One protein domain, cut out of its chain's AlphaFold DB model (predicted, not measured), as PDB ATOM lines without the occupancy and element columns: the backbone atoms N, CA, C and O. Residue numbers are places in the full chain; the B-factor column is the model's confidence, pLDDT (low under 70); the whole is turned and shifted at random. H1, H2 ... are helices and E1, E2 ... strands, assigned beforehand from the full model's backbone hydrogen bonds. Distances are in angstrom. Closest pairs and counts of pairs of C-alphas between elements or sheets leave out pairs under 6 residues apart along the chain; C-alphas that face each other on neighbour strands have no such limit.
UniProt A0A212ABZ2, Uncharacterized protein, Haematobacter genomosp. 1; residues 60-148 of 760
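What this domain is: This is residues 60 to 148 of the 760 residues of an uncharacterized protein of Haematobacter genomosp. 1 (UniProt A0A212ABZ2). A strongly twisted sheet of four strands, E1, E2, E5 and E6, makes the middle of the domain, with the small hairpin E3 and E4 near one end of it, coming close to both edge strands. The helices H1 and H2 lie farthest from the middle, apart from each other, and H1 only grazes the sheet. The printed part has 89 residues with two named helices and six named strands, in the order H1, E1, E2, E3, E4, E5, E6, H2. The sheet runs E1, E2, E5, E6 and is mixed, and the class is mixed, helices and strands. The whole is compact, with a radius of gyration of the C-alphas of 12.2 A and spans of 32 by 29 by 21 A.

Where its parts are: H1 holds residues 60 to 72 and is 17.7 A long, beginning at C-alpha 60 at (197.285, 139.827, 199.749). E1 is residues 75 to 81, 17.5 A, and E2 is residues 101 to 107, 18.4 A, with C-alpha 101 at (206.393, 132.251, 182.461). E3 is residues 109 to 111 and E4 residues 114 to 116. E5, residues 121 to 124, is 9.9 A long, and E6, residues 137 to 140, is 9.8 A long. H2, residues 142 to 146, ends at C-alpha 146 at (190.642, 125.480, 193.332).

How they stand to each other: E1 and E2 are parallel neighbours at 28 degrees, with N 77 and O 102 within hydrogen-bond range at 2.8 A. E2 and E5 are antiparallel at 144 degrees, with N 103 and O 122 at 2.9 A. E5 and E6 form an antiparallel hairpin at 154 degrees, with N 140 and O 121 at 2.8 A. The hairpin E3 and E4 is antiparallel at 147 degrees, with N 116 and O 109 at 2.8 A. The closest C-alphas of E1 and E3 are those of Asp 81 and Gly 109, 7.7 A, and of E4 and E6 those of Phe 116 and Arg 139, 7.6 A. H1 only grazes the sheet, with residues 65 to 69; its closest C-alphas to E1 are those of Ala 69 and Arg 75, 5.2 A. H2 is only just not on the sheet, with 4 pairs of C-alphas within 10 A. In H1 and H2 every O i to N i+4 pair is within hydrogen-bond range.

The domain as a whole: The two C-alphas farthest apart, those of Ala 60 and Gly 113, are 34.7 A apart. The printed part has no cut. The links E1 to E2, residues 82 to 100, and E5 to E6, residues 125 to 136, are long. The mean pLDDT of the printed part is 75.6, and it is under 70 at residues 60 to 74, 100, 119 and 141 to 148.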
ATOM      1  N   ALA A  60     197.243 141.216 199.291       47.22
ATOM      2  CA  ALA A  60     197.285 139.827 199.749       47.22
ATOM      3  C   ALA A  60     197.332 138.842 198.568       47.22
ATOM      4  O   ALA A  60     198.119 137.901 198.594       47.22
ATOM      5  N   VAL A  61     196.567 139.105 197.502       49.09
ATOM      6  CA  VAL A  61     196.611 138.347 196.242       49.09
ATOM      7  C   VAL A  61     197.972 138.492 195.561       49.09
ATOM      8  O   VAL A  61     198.536 137.490 195.140       49.09
ATOM      9  N   TYR A  62     198.558 139.690 195.525       46.31
ATOM     10  CA  TYR A  62     199.888 139.914 194.949       46.31
ATOM     11  C   TYR A  62     200.999 139.178 195.718       46.31
ATOM     12  O   TYR A  62     201.872 138.553 195.116       46.31
ATOM     13  N   LEU A  63     200.960 139.193 197.055       49.25
ATOM     14  CA  LEU A  63     201.911 138.446 197.886       49.25
ATOM     15  C   LEU A  63     201.698 136.931 197.789       49.25
ATOM     16  O   LEU A  63     202.676 136.190 197.725       49.25
ATOM     17  N   GLN A  64     200.448 136.468 197.716       52.25
ATOM     18  CA  GLN A  64     200.138 135.058 197.492       52.25
ATOM     19  C   GLN A  64     200.616 134.602 196.107       52.25
ATOM     20  O   GLN A  64     201.250 133.564 196.009       52.25
ATOM     21  N   GLN A  65     200.436 135.412 195.060       49.56
ATOM     22  CA  GLN A  65     200.957 135.144 193.714       49.56
ATOM     23  C   GLN A  65     202.492 135.086 193.678       49.56
ATOM     24  O   GLN A  65     203.056 134.244 192.987       49.56
ATOM     25  N   GLN A  66     203.183 135.938 194.444       50.12
ATOM     26  CA  GLN A  66     204.645 135.893 194.587       50.12
ATOM     27  C   GLN A  66     205.110 134.632 195.338       50.12
ATOM     28  O   GLN A  66     206.093 134.003 194.946       50.12
ATOM     29  N   ILE A  67     204.394 134.227 196.391       55.97
ATOM     30  CA  ILE A  67     204.671 133.003 197.160       55.97
ATOM     31  C   ILE A  67     204.393 131.753 196.316       55.97
ATOM     32  O   ILE A  67     205.213 130.835 196.304       55.97
ATOM     33  N   ASP A  68     203.289 131.735 195.570       50.12
ATOM     34  CA  ASP A  68     202.915 130.665 194.644       50.12
ATOM     35  C   ASP A  68     203.929 130.555 193.503       50.12
ATOM     36  O   ASP A  68     204.300 129.451 193.109       50.12
ATOM     37  N   ALA A  69     204.448 131.681 193.006       50.66
ATOM     38  CA  ALA A  69     205.490 131.692 191.984       50.66
ATOM     39  C   ALA A  69     206.818 131.112 192.495       50.66
ATOM     40  O   ALA A  69     207.484 130.341 191.804       50.66
ATOM     41  N   LEU A  70     207.179 131.423 193.744       49.59
ATOM     42  CA  LEU A  70     208.371 130.881 194.400       49.59
ATOM     43  C   LEU A  70     208.235 129.397 194.774       49.59
ATOM     44  O   LEU A  70     209.246 128.702 194.856       49.59
ATOM     45  N   THR A  71     207.014 128.901 194.994       49.25
ATOM     46  CA  THR A  71     206.756 127.501 195.385       49.25
ATOM     47  C   THR A  71     206.433 126.574 194.213       49.25
ATOM     48  O   THR A  71     206.734 125.386 194.303       49.25
ATOM     49  N   SER A  72     205.882 127.088 193.108       50.22
ATOM     50  CA  SER A  72     205.568 126.315 191.891       50.22
ATOM     51  C   SER A  72     206.660 126.365 190.816       50.22
ATOM     52  O   SER A  72     206.640 125.559 189.889       50.22
ATOM     53  N   GLY A  73     207.609 127.304 190.919       52.78
ATOM     54  CA  GLY A  73     208.638 127.527 189.900       52.78
ATOM     55  C   GLY A  73     208.142 128.262 188.646       52.78
ATOM     56  O   GLY A  73     208.918 128.405 187.702       52.78
ATOM     57  N   ALA A  74     206.889 128.741 188.629       63.12
ATOM     58  CA  ALA A  74     206.296 129.482 187.516       63.12
ATOM     59  C   ALA A  74     206.098 130.972 187.857       63.12
ATOM     60  O   ALA A  74     205.591 131.312 188.922       63.12
ATOM     61  N   ARG A  75     206.463 131.888 186.956       75.25
ATOM     62  CA  ARG A  75     206.354 133.343 187.141       75.25
ATOM     63  C   ARG A  75     205.123 133.876 186.418       75.25
ATOM     64  O   ARG A  75     205.113 133.898 185.195       75.25
ATOM     65  N   ILE A  76     204.129 134.393 187.140       77.31
ATOM     66  CA  ILE A  76     202.989 135.071 186.501       77.31
ATOM     67  C   ILE A  76     203.478 136.378 185.860       77.31
ATOM     68  O   ILE A  76     203.987 137.261 186.552       77.31
ATOM     69  N   VAL A  77     203.365 136.481 184.534       76.62
ATOM     70  CA  VAL A  77     203.835 137.627 183.738       76.62
ATOM     71  C   VAL A  77     202.704 138.497 183.201       76.62
ATOM     72  O   VAL A  77     202.980 139.615 182.777       76.62
ATOM     73  N   GLY A  78     201.451 138.035 183.263       83.00
ATOM     74  CA  GLY A  78     200.270 138.841 182.954       83.00
ATOM     75  C   GLY A  78     199.014 138.025 182.677       83.00
ATOM     76  O   GLY A  78     198.916 136.862 183.063       83.00
ATOM     77  N   GLU A  79     198.064 138.657 181.999       86.12
ATOM     78  CA  GLU A  79     196.816 138.044 181.541       86.12
ATOM     79  C   GLU A  79     196.912 137.673 180.054       86.12
ATOM     80  O   GLU A  79     197.666 138.291 179.296       86.12
ATOM     81  N   TRP A  80     196.175 136.645 179.644       92.62
ATOM     82  CA  TRP A  80     196.082 136.179 178.263       92.62
ATOM     83  C   TRP A  80     194.642 135.804 177.921       92.62
ATOM     84  O   TRP A  80     194.000 135.052 178.641       92.62
ATOM     85  N   ASP A  81     194.148 136.289 176.791       90.81
ATOM     86  CA  ASP A  81     192.814 135.973 176.293       90.81
ATOM     87  C   ASP A  81     192.864 134.705 175.423       90.81
ATOM     88  O   ASP A  81     193.399 134.728 174.309       90.81
ATOM     89  N   ALA A  82     192.295 133.594 175.904       90.00
ATOM     90  CA  ALA A  82     192.257 132.339 175.151       90.00
ATOM     91  C   ALA A  82     191.210 132.349 174.022       90.00
ATOM     92  O   ALA A  82     191.284 131.529 173.102       90.00
ATOM     93  N   SER A  83     190.252 133.279 174.046       89.12
ATOM     94  CA  SER A  83     189.290 133.484 172.958       89.12
ATOM     95  C   SER A  83     189.951 134.062 171.699       89.12
ATOM     96  O   SER A  83     189.433 133.893 170.594       89.12
ATOM     97  N   SER A  84     191.150 134.644 171.839       89.31
ATOM     98  CA  SER A  84     191.972 135.125 170.721       89.31
ATOM     99  C   SER A  84     192.401 134.024 169.739       89.31
ATOM    100  O   SER A  84     192.789 134.323 168.608       89.31
ATOM    101  N   GLY A  85     192.338 132.751 170.148       88.75
ATOM    102  CA  GLY A  85     192.676 131.605 169.302       88.75
ATOM    103  C   GLY A  85     194.178 131.372 169.099       88.75
ATOM    104  O   GLY A  85     194.540 130.498 168.314       88.75
ATOM    105  N   ALA A  86     195.052 132.120 169.783       92.44
ATOM    106  CA  ALA A  86     196.506 132.000 169.663       92.44
ATOM    107  C   ALA A  86     197.215 132.127 171.020       92.44
ATOM    108  O   ALA A  86     196.790 132.891 171.886       92.44
ATOM    109  N   PHE A  87     198.329 131.409 171.193       94.19
ATOM    110  CA  PHE A  87     199.181 131.534 172.379       94.19
ATOM    111  C   PHE A  87     199.913 132.888 172.433       94.19
ATOM    112  O   PHE A  87     200.143 133.510 171.388       94.19
ATOM    113  N   PRO A  88     200.331 133.350 173.628       92.75
ATOM    114  CA  PRO A  88     201.187 134.522 173.757       92.75
ATOM    115  C   PRO A  88     202.479 134.351 172.950       92.75
ATOM    116  O   PRO A  88     203.124 133.306 173.003       92.75
ATOM    117  N   SER A  89     202.882 135.401 172.235       89.62
ATOM    118  CA  SER A  89     204.152 135.440 171.488       89.62
ATOM    119  C   SER A  89     205.237 136.268 172.187       89.62
ATOM    120  O   SER A  89     206.427 136.077 171.941       89.62
ATOM    121  N   THR A  90     204.843 137.153 173.106       90.06
ATOM    122  CA  THR A  90     205.727 137.934 173.983       90.06
ATOM    123  C   THR A  90     205.082 138.111 175.355       90.06
ATOM    124  O   THR A  90     203.875 137.926 175.522       90.06
ATOM    125  N   ARG A  91     205.871 138.525 176.349       90.31
ATOM    126  CA  ARG A  91     205.332 139.034 177.614       90.31
ATOM    127  C   ARG A  91     204.574 140.355 177.404       90.31
ATOM    128  O   ARG A  91     204.816 141.032 176.400       90.31
ATOM    129  N   PRO A  92     203.722 140.779 178.357       84.19
ATOM    130  CA  PRO A  92     203.014 142.064 178.270       84.19
ATOM    131  C   PRO A  92     203.929 143.294 178.210       84.19
ATOM    132  O   PRO A  92     203.537 144.327 177.681       84.19
ATOM    133  N   ASP A  93     205.160 143.185 178.718       80.69
ATOM    134  CA  ASP A  93     206.189 144.226 178.616       80.69
ATOM    135  C   ASP A  93     206.951 144.211 177.271       80.69
ATOM    136  O   ASP A  93     207.894 144.979 177.081       80.69
ATOM    137  N   GLY A  94     206.559 143.338 176.336       82.56
ATOM    138  CA  GLY A  94     207.181 143.166 175.023       82.56
ATOM    139  C   GLY A  94     208.464 142.330 175.025       82.56
ATOM    140  O   GLY A  94     209.055 142.131 173.964       82.56
ATOM    141  N   SER A  95     208.916 141.824 176.179       87.19
ATOM    142  CA  SER A  95     210.110 140.976 176.251       87.19
ATOM    143  C   SER A  95     209.828 139.513 175.847       87.19
ATOM    144  O   SER A  95     208.676 139.066 175.883       87.19
ATOM    145  N   PRO A  96     210.855 138.734 175.438       89.44
ATOM    146  CA  PRO A  96     210.672 137.340 175.038       89.44
ATOM    147  C   PRO A  96     210.197 136.456 176.192       89.44
ATOM    148  O   PRO A  96     210.710 136.553 177.313       89.44
ATOM    149  N   ILE A  97     209.291 135.533 175.878       88.81
ATOM    150  CA  ILE A  97     208.803 134.501 176.796       88.81
ATOM    151  C   ILE A  97     209.975 133.643 177.279       88.81
ATOM    152  O   ILE A  97     210.820 133.220 176.490       88.81
ATOM    153  N   GLN A  98     210.046 133.394 178.577       85.50
ATOM    154  CA  GLN A  98     211.014 132.508 179.209       85.50
ATOM    155  C   GLN A  98     210.315 131.249 179.720       85.50
ATOM    156  O   GLN A  98     209.109 131.237 179.964       85.50
ATOM    157  N   LEU A  99     211.101 130.192 179.916       78.81
ATOM    158  CA  LEU A  99     210.643 128.980 180.587       78.81
ATOM    159  C   LEU A  99     210.011 129.324 181.946       78.81
ATOM    160  O   LEU A  99     210.617 130.046 182.739       78.81
ATOM    161  N   GLY A 100     208.828 128.774 182.214       67.94
ATOM    162  CA  GLY A 100     208.103 128.974 183.465       67.94
ATOM    163  C   GLY A 100     207.321 130.283 183.544       67.94
ATOM    164  O   GLY A 100     206.664 130.513 184.556       67.94
ATOM    165  N   ASP A 101     207.338 131.135 182.517       80.38
ATOM    166  CA  ASP A 101     206.393 132.251 182.461       80.38
ATOM    167  C   ASP A 101     204.958 131.727 182.397       80.38
ATOM    168  O   ASP A 101     204.663 130.768 181.683       80.38
ATOM    169  N   ALA A 102     204.075 132.370 183.148       84.00
ATOM    170  CA  ALA A 102     202.686 131.988 183.283       84.00
ATOM    171  C   ALA A 102     201.753 133.167 183.006       84.00
ATOM    172  O   ALA A 102     202.004 134.291 183.442       84.00
ATOM    173  N   TRP A 103     200.641 132.889 182.337       88.69
ATOM    174  CA  TRP A 103     199.556 133.835 182.121       88.69
ATOM    175  C   TRP A 103     198.291 133.351 182.809       88.69
ATOM    176  O   TRP A 103     198.044 132.145 182.866       88.69
ATOM    177  N   ILE A 104     197.495 134.290 183.309       81.81
ATOM    178  CA  ILE A 104     196.127 134.027 183.761       81.81
ATOM    179  C   ILE A 104     195.202 134.197 182.558       81.81
ATOM    180  O   ILE A 104     195.253 135.227 181.891       81.81
ATOM    181  N   VAL A 105     194.373 133.197 182.274       87.25
ATOM    182  CA  VAL A 105     193.393 133.259 181.191       87.25
ATOM    183  C   VAL A 105     192.316 134.283 181.557       87.25
ATOM    184  O   VAL A 105     191.614 134.087 182.543       87.25
ATOM    185  N   SER A 106     192.193 135.373 180.800       84.06
ATOM    186  CA  SER A 106     191.203 136.428 181.065       84.06
ATOM    187  C   SER A 106     189.823 136.101 180.503       84.06
ATOM    188  O   SER A 106     188.826 136.507 181.082       84.06
ATOM    189  N   ASP A 107     189.764 135.341 179.407       86.25
ATOM    190  CA  ASP A 107     188.528 134.944 178.731       86.25
ATOM    191  C   ASP A 107     188.650 133.505 178.220       86.25
ATOM    192  O   ASP A 107     189.691 133.095 177.694       86.25
ATOM    193  N   ALA A 108     187.580 132.727 178.380       85.62
ATOM    194  CA  ALA A 108     187.549 131.324 177.980       85.62
ATOM    195  C   ALA A 108     187.643 131.154 176.453       85.62
ATOM    196  O   ALA A 108     187.042 131.900 175.679       85.62
ATOM    197  N   GLY A 109     188.333 130.108 176.006       91.50
ATOM    198  CA  GLY A 109     188.524 129.829 174.586       91.50
ATOM    199  C   GLY A 109     189.133 128.458 174.332       91.50
ATOM    200  O   GLY A 109     189.349 127.671 175.249       91.50
ATOM    201  N   THR A 110     189.376 128.125 173.070       92.88
ATOM    202  CA  THR A 110     190.079 126.893 172.692       92.88
ATOM    203  C   THR A 110     191.224 127.259 171.773       92.88
ATOM    204  O   THR A 110     190.999 127.840 170.713       92.88
ATOM    205  N   VAL A 111     192.442 126.909 172.178       93.75
ATOM    206  CA  VAL A 111     193.664 127.177 171.414       93.75
ATOM    207  C   VAL A 111     194.364 125.853 171.178       93.75
ATOM    208  O   VAL A 111     194.563 125.080 172.111       93.75
ATOM    209  N   ASP A 112     194.654 125.571 169.909       91.44
ATOM    210  CA  ASP A 112     195.272 124.319 169.457       91.44
ATOM    211  C   ASP A 112     194.575 123.045 169.989       91.44
ATOM    212  O   ASP A 112     195.186 122.100 170.476       91.44
ATOM    213  N   GLY A 113     193.237 123.045 169.964       86.56
ATOM    214  CA  GLY A 113     192.420 121.912 170.417       86.56
ATOM    215  C   GLY A 113     192.299 121.753 171.938       86.56
ATOM    216  O   GLY A 113     191.553 120.881 172.387       86.56
ATOM    217  N   VAL A 114     192.952 122.604 172.737       89.81
ATOM    218  CA  VAL A 114     192.843 122.607 174.203       89.81
ATOM    219  C   VAL A 114     191.891 123.701 174.662       89.81
ATOM    220  O   VAL A 114     192.085 124.879 174.368       89.81
ATOM    221  N   ALA A 115     190.848 123.306 175.391       89.38
ATOM    222  CA  ALA A 115     189.910 124.239 175.999       89.38
ATOM    223  C   ALA A 115     190.515 124.868 177.261       89.38
ATOM    224  O   ALA A 115     191.001 124.149 178.137       89.38
ATOM    225  N   PHE A 116     190.429 126.192 177.360       88.00
ATOM    226  CA  PHE A 116     190.790 127.000 178.519       88.00
ATOM    227  C   PHE A 116     189.537 127.698 179.048       88.00
ATOM    228  O   PHE A 116     188.774 128.293 178.286       88.00
ATOM    229  N   ALA A 117     189.324 127.615 180.352       82.50
ATOM    230  CA  ALA A 117     188.341 128.405 181.070       82.50
ATOM    231  C   ALA A 117     188.968 129.725 181.538       82.50
ATOM    232  O   ALA A 117     190.185 129.821 181.709       82.50
ATOM    233  N   GLU A 118     188.124 130.728 181.776       80.62
ATOM    234  CA  GLU A 118     188.526 131.939 182.493       80.62
ATOM    235  C   GLU A 118     189.209 131.558 183.822       80.62
ATOM    236  O   GLU A 118     188.796 130.616 184.504       80.62
ATOM    237  N   ALA A 119     190.275 132.282 184.153       68.44
ATOM    238  CA  ALA A 119     191.169 132.091 185.293       68.44
ATOM    239  C   ALA A 119     192.078 130.842 185.279       68.44
ATOM    240  O   ALA A 119     192.870 130.669 186.214       68.44
ATOM    241  N   ASP A 120     192.050 130.003 184.237       77.44
ATOM    242  CA  ASP A 120     193.083 128.973 184.043       77.44
ATOM    243  C   ASP A 120     194.483 129.604 183.954       77.44
ATOM    244  O   ASP A 120     194.636 130.781 183.625       77.44
ATOM    245  N   ARG A 121     195.540 128.826 184.215       83.06
ATOM    246  CA  ARG A 121     196.921 129.267 183.971       83.06
ATOM    247  C   ARG A 121     197.501 128.574 182.746       83.06
ATOM    248  O   ARG A 121     197.483 127.349 182.659       83.06
ATOM    249  N   LEU A 122     198.074 129.354 181.838       87.12
ATOM    250  CA  LEU A 122     198.915 128.862 180.749       87.12
ATOM    251  C   LEU A 122     200.379 129.058 181.147       87.12
ATOM    252  O   LEU A 122     200.773 130.187 181.424       87.12
ATOM    253  N   ILE A 123     201.181 127.995 181.170       85.25
ATOM    254  CA  ILE A 123     202.590 128.044 181.589       85.25
ATOM    255  C   ILE A 123     203.487 127.593 180.435       85.25
ATOM    256  O   ILE A 123     203.256 126.539 179.842       85.25
ATOM    257  N   ALA A 124     204.526 128.372 180.133       83.50
ATOM    258  CA  ALA A 124     205.511 128.049 179.108       83.50
ATOM    259  C   ALA A 124     206.468 126.939 179.578       83.50
ATOM    260  O   ALA A 124     207.153 127.083 180.593       83.50
ATOM    261  N   LEU A 125     206.568 125.858 178.802       78.38
ATOM    262  CA  LEU A 125     207.493 124.739 179.027       78.38
ATOM    263  C   LEU A 125     208.823 124.886 178.271       78.38
ATOM    264  O   LEU A 125     209.729 124.071 178.450       78.38
ATOM    265  N   ALA A 126     208.970 125.938 177.461       78.06
ATOM    266  CA  ALA A 126     210.205 126.286 176.766       78.06
ATOM    267  C   ALA A 126     210.340 127.814 176.579       78.06
ATOM    268  O   ALA A 126     209.330 128.518 176.484       78.06
ATOM    269  N   PRO A 127     211.570 128.362 176.501       78.38
ATOM    270  CA  PRO A 127     211.788 129.755 176.113       78.38
ATOM    271  C   PRO A 127     211.222 130.052 174.715       78.38
ATOM    272  O   PRO A 127     211.369 129.246 173.804       78.38
ATOM    273  N   GLY A 128     210.612 131.225 174.545       82.00
ATOM    274  CA  GLY A 128     209.918 131.647 173.324       82.00
ATOM    275  C   GLY A 128     208.463 131.178 173.223       82.00
ATOM    276  O   GLY A 128     207.729 131.708 172.394       82.00
ATOM    277  N   GLY A 129     208.035 130.243 174.079       76.62
ATOM    278  CA  GLY A 129     206.756 129.559 173.906       76.62
ATOM    279  C   GLY A 129     206.726 128.728 172.616       76.62
ATOM    280  O   GLY A 129     207.762 128.435 172.017       76.62
ATOM    281  N   GLY A 130     205.530 128.345 172.177       84.19
ATOM    282  CA  GLY A 130     205.313 127.638 170.913       84.19
ATOM    283  C   GLY A 130     203.985 128.023 170.268       84.19
ATOM    284  O   GLY A 130     203.104 128.570 170.926       84.19
ATOM    285  N   ALA A 131     203.840 127.752 168.971       85.94
ATOM    286  CA  ALA A 131     202.564 127.929 168.270       85.94
ATOM    287  C   ALA A 131     201.574 126.782 168.547       85.94
ATOM    288  O   ALA A 131     200.373 126.959 168.368       85.94
ATOM    289  N   GLU A 132     202.089 125.638 169.000       89.00
ATOM    290  CA  GLU A 132     201.346 124.424 169.340       89.00
ATOM    291  C   GLU A 132     201.362 124.224 170.857       89.00
ATOM    292  O   GLU A 132     202.330 124.605 171.516       89.00
ATOM    293  N   TYR A 133     200.300 123.643 171.410       88.06
ATOM    294  CA  TYR A 133     200.153 123.384 172.839       88.06
ATOM    295  C   TYR A 133     201.142 122.315 173.320       88.06
ATOM    296  O   TYR A 133     201.835 122.510 174.320       88.06
ATOM    297  N   ASP A 134     201.206 121.188 172.604       86.50
ATOM    298  CA  ASP A 134     201.990 120.026 173.018       86.50
ATOM    299  C   ASP A 134     203.493 120.348 173.067       86.50
ATOM    300  O   ASP A 134     204.065 120.948 172.158       86.50
ATOM    301  N   GLY A 135     204.141 119.987 174.173       72.62
ATOM    302  CA  GLY A 135     205.571 120.213 174.405       72.62
ATOM    303  C   GLY A 135     206.016 121.665 174.648       72.62
ATOM    304  O   GLY A 135     207.109 121.857 175.181       72.62
ATOM    305  N   ALA A 136     205.209 122.679 174.322       79.25
ATOM    306  CA  ALA A 136     205.556 124.090 174.535       79.25
ATOM    307  C   ALA A 136     204.769 124.753 175.673       79.25
ATOM    308  O   ALA A 136     205.261 125.712 176.277       79.25
ATOM    309  N   TRP A 137     203.592 124.220 176.008       85.56
ATOM    310  CA  TRP A 137     202.705 124.781 177.014       85.56
ATOM    311  C   TRP A 137     202.124 123.714 177.933       85.56
ATOM    312  O   TRP A 137     201.958 122.552 177.571       85.56
ATOM    313  N   VAL A 138     201.764 124.133 179.141       83.94
ATOM    314  CA  VAL A 138     200.879 123.365 180.010       83.94
ATOM    315  C   VAL A 138     199.773 124.266 180.534       83.94
ATOM    316  O   VAL A 138     200.010 125.383 180.994       83.94
ATOM    317  N   ARG A 139     198.544 123.768 180.451       84.19
ATOM    318  CA  ARG A 139     197.368 124.311 181.111       84.19
ATOM    319  C   ARG A 139     197.328 123.774 182.536       84.19
ATOM    320  O   ARG A 139     197.325 122.563 182.741       84.19
ATOM    321  N   ALA A 140     197.237 124.670 183.504       72.88
ATOM    322  CA  ALA A 140     196.845 124.343 184.864       72.88
ATOM    323  C   ALA A 140     195.438 124.907 185.097       72.88
ATOM    324  O   ALA A 140     195.254 126.124 185.151       72.88
ATOM    325  N   GLY A 141     194.445 124.016 185.152       66.00
ATOM    326  CA  GLY A 141     193.043 124.394 185.283       66.00
ATOM    327  C   GLY A 141     192.768 125.118 186.601       66.00
ATOM    328  O   GLY A 141     193.234 124.689 187.655       66.00
ATOM    329  N   TYR A 142     191.977 126.188 186.556       47.81
ATOM    330  CA  TYR A 142     191.489 126.890 187.739       47.81
ATOM    331  C   TYR A 142     190.711 125.923 188.637       47.81
ATOM    332  O   TYR A 142     190.997 125.852 189.821       47.81
ATOM    333  N   ALA A 143     189.833 125.082 188.072       45.03
ATOM    334  CA  ALA A 143     189.090 124.054 188.815       45.03
ATOM    335  C   ALA A 143     189.988 122.957 189.431       45.03
ATOM    336  O   ALA A 143     189.700 122.483 190.529       45.03
ATOM    337  N   ASP A 144     191.103 122.613 188.776       49.16
ATOM    338  CA  ASP A 144     192.074 121.621 189.267       49.16
ATOM    339  C   ASP A 144     192.978 122.188 190.378       49.16
ATOM    340  O   ASP A 144     193.542 121.441 191.173       49.16
ATOM    341  N   LEU A 145     193.100 123.518 190.453       42.84
ATOM    342  CA  LEU A 145     193.820 124.244 191.502       42.84
ATOM    343  C   LEU A 145     192.897 124.743 192.629       42.84
ATOM    344  O   LEU A 145     193.380 125.003 193.731       42.84
ATOM    345  N   LEU A 146     191.587 124.887 192.380       37.97
ATOM    346  CA  LEU A 146     190.642 125.480 193.332       37.97
ATOM    347  C   LEU A 146     189.875 124.508 194.206       37.97
ATOM    348  O   LEU A 146     189.515 124.911 195.314       37.97
ATOM    349  N   GLN A 147     189.613 123.276 193.764       40.75
ATOM    350  CA  GLN A 147     188.865 122.348 194.617       40.75
ATOM    351  C   GLN A 147     189.657 121.970 195.887       40.75
ATOM    352  O   GLN A 147     189.048 121.629 196.896       40.75
ATOM    353  N   ASP A 148     190.985 122.150 195.873       42.06
ATOM    354  CA  ASP A 148     191.874 121.940 197.026       42.06
ATOM    355  C   ASP A 148     192.211 123.222 197.823       42.06
ATOM    356  O   ASP A 148     192.841 123.133 198.879       42.06
TER     357      ASP A 148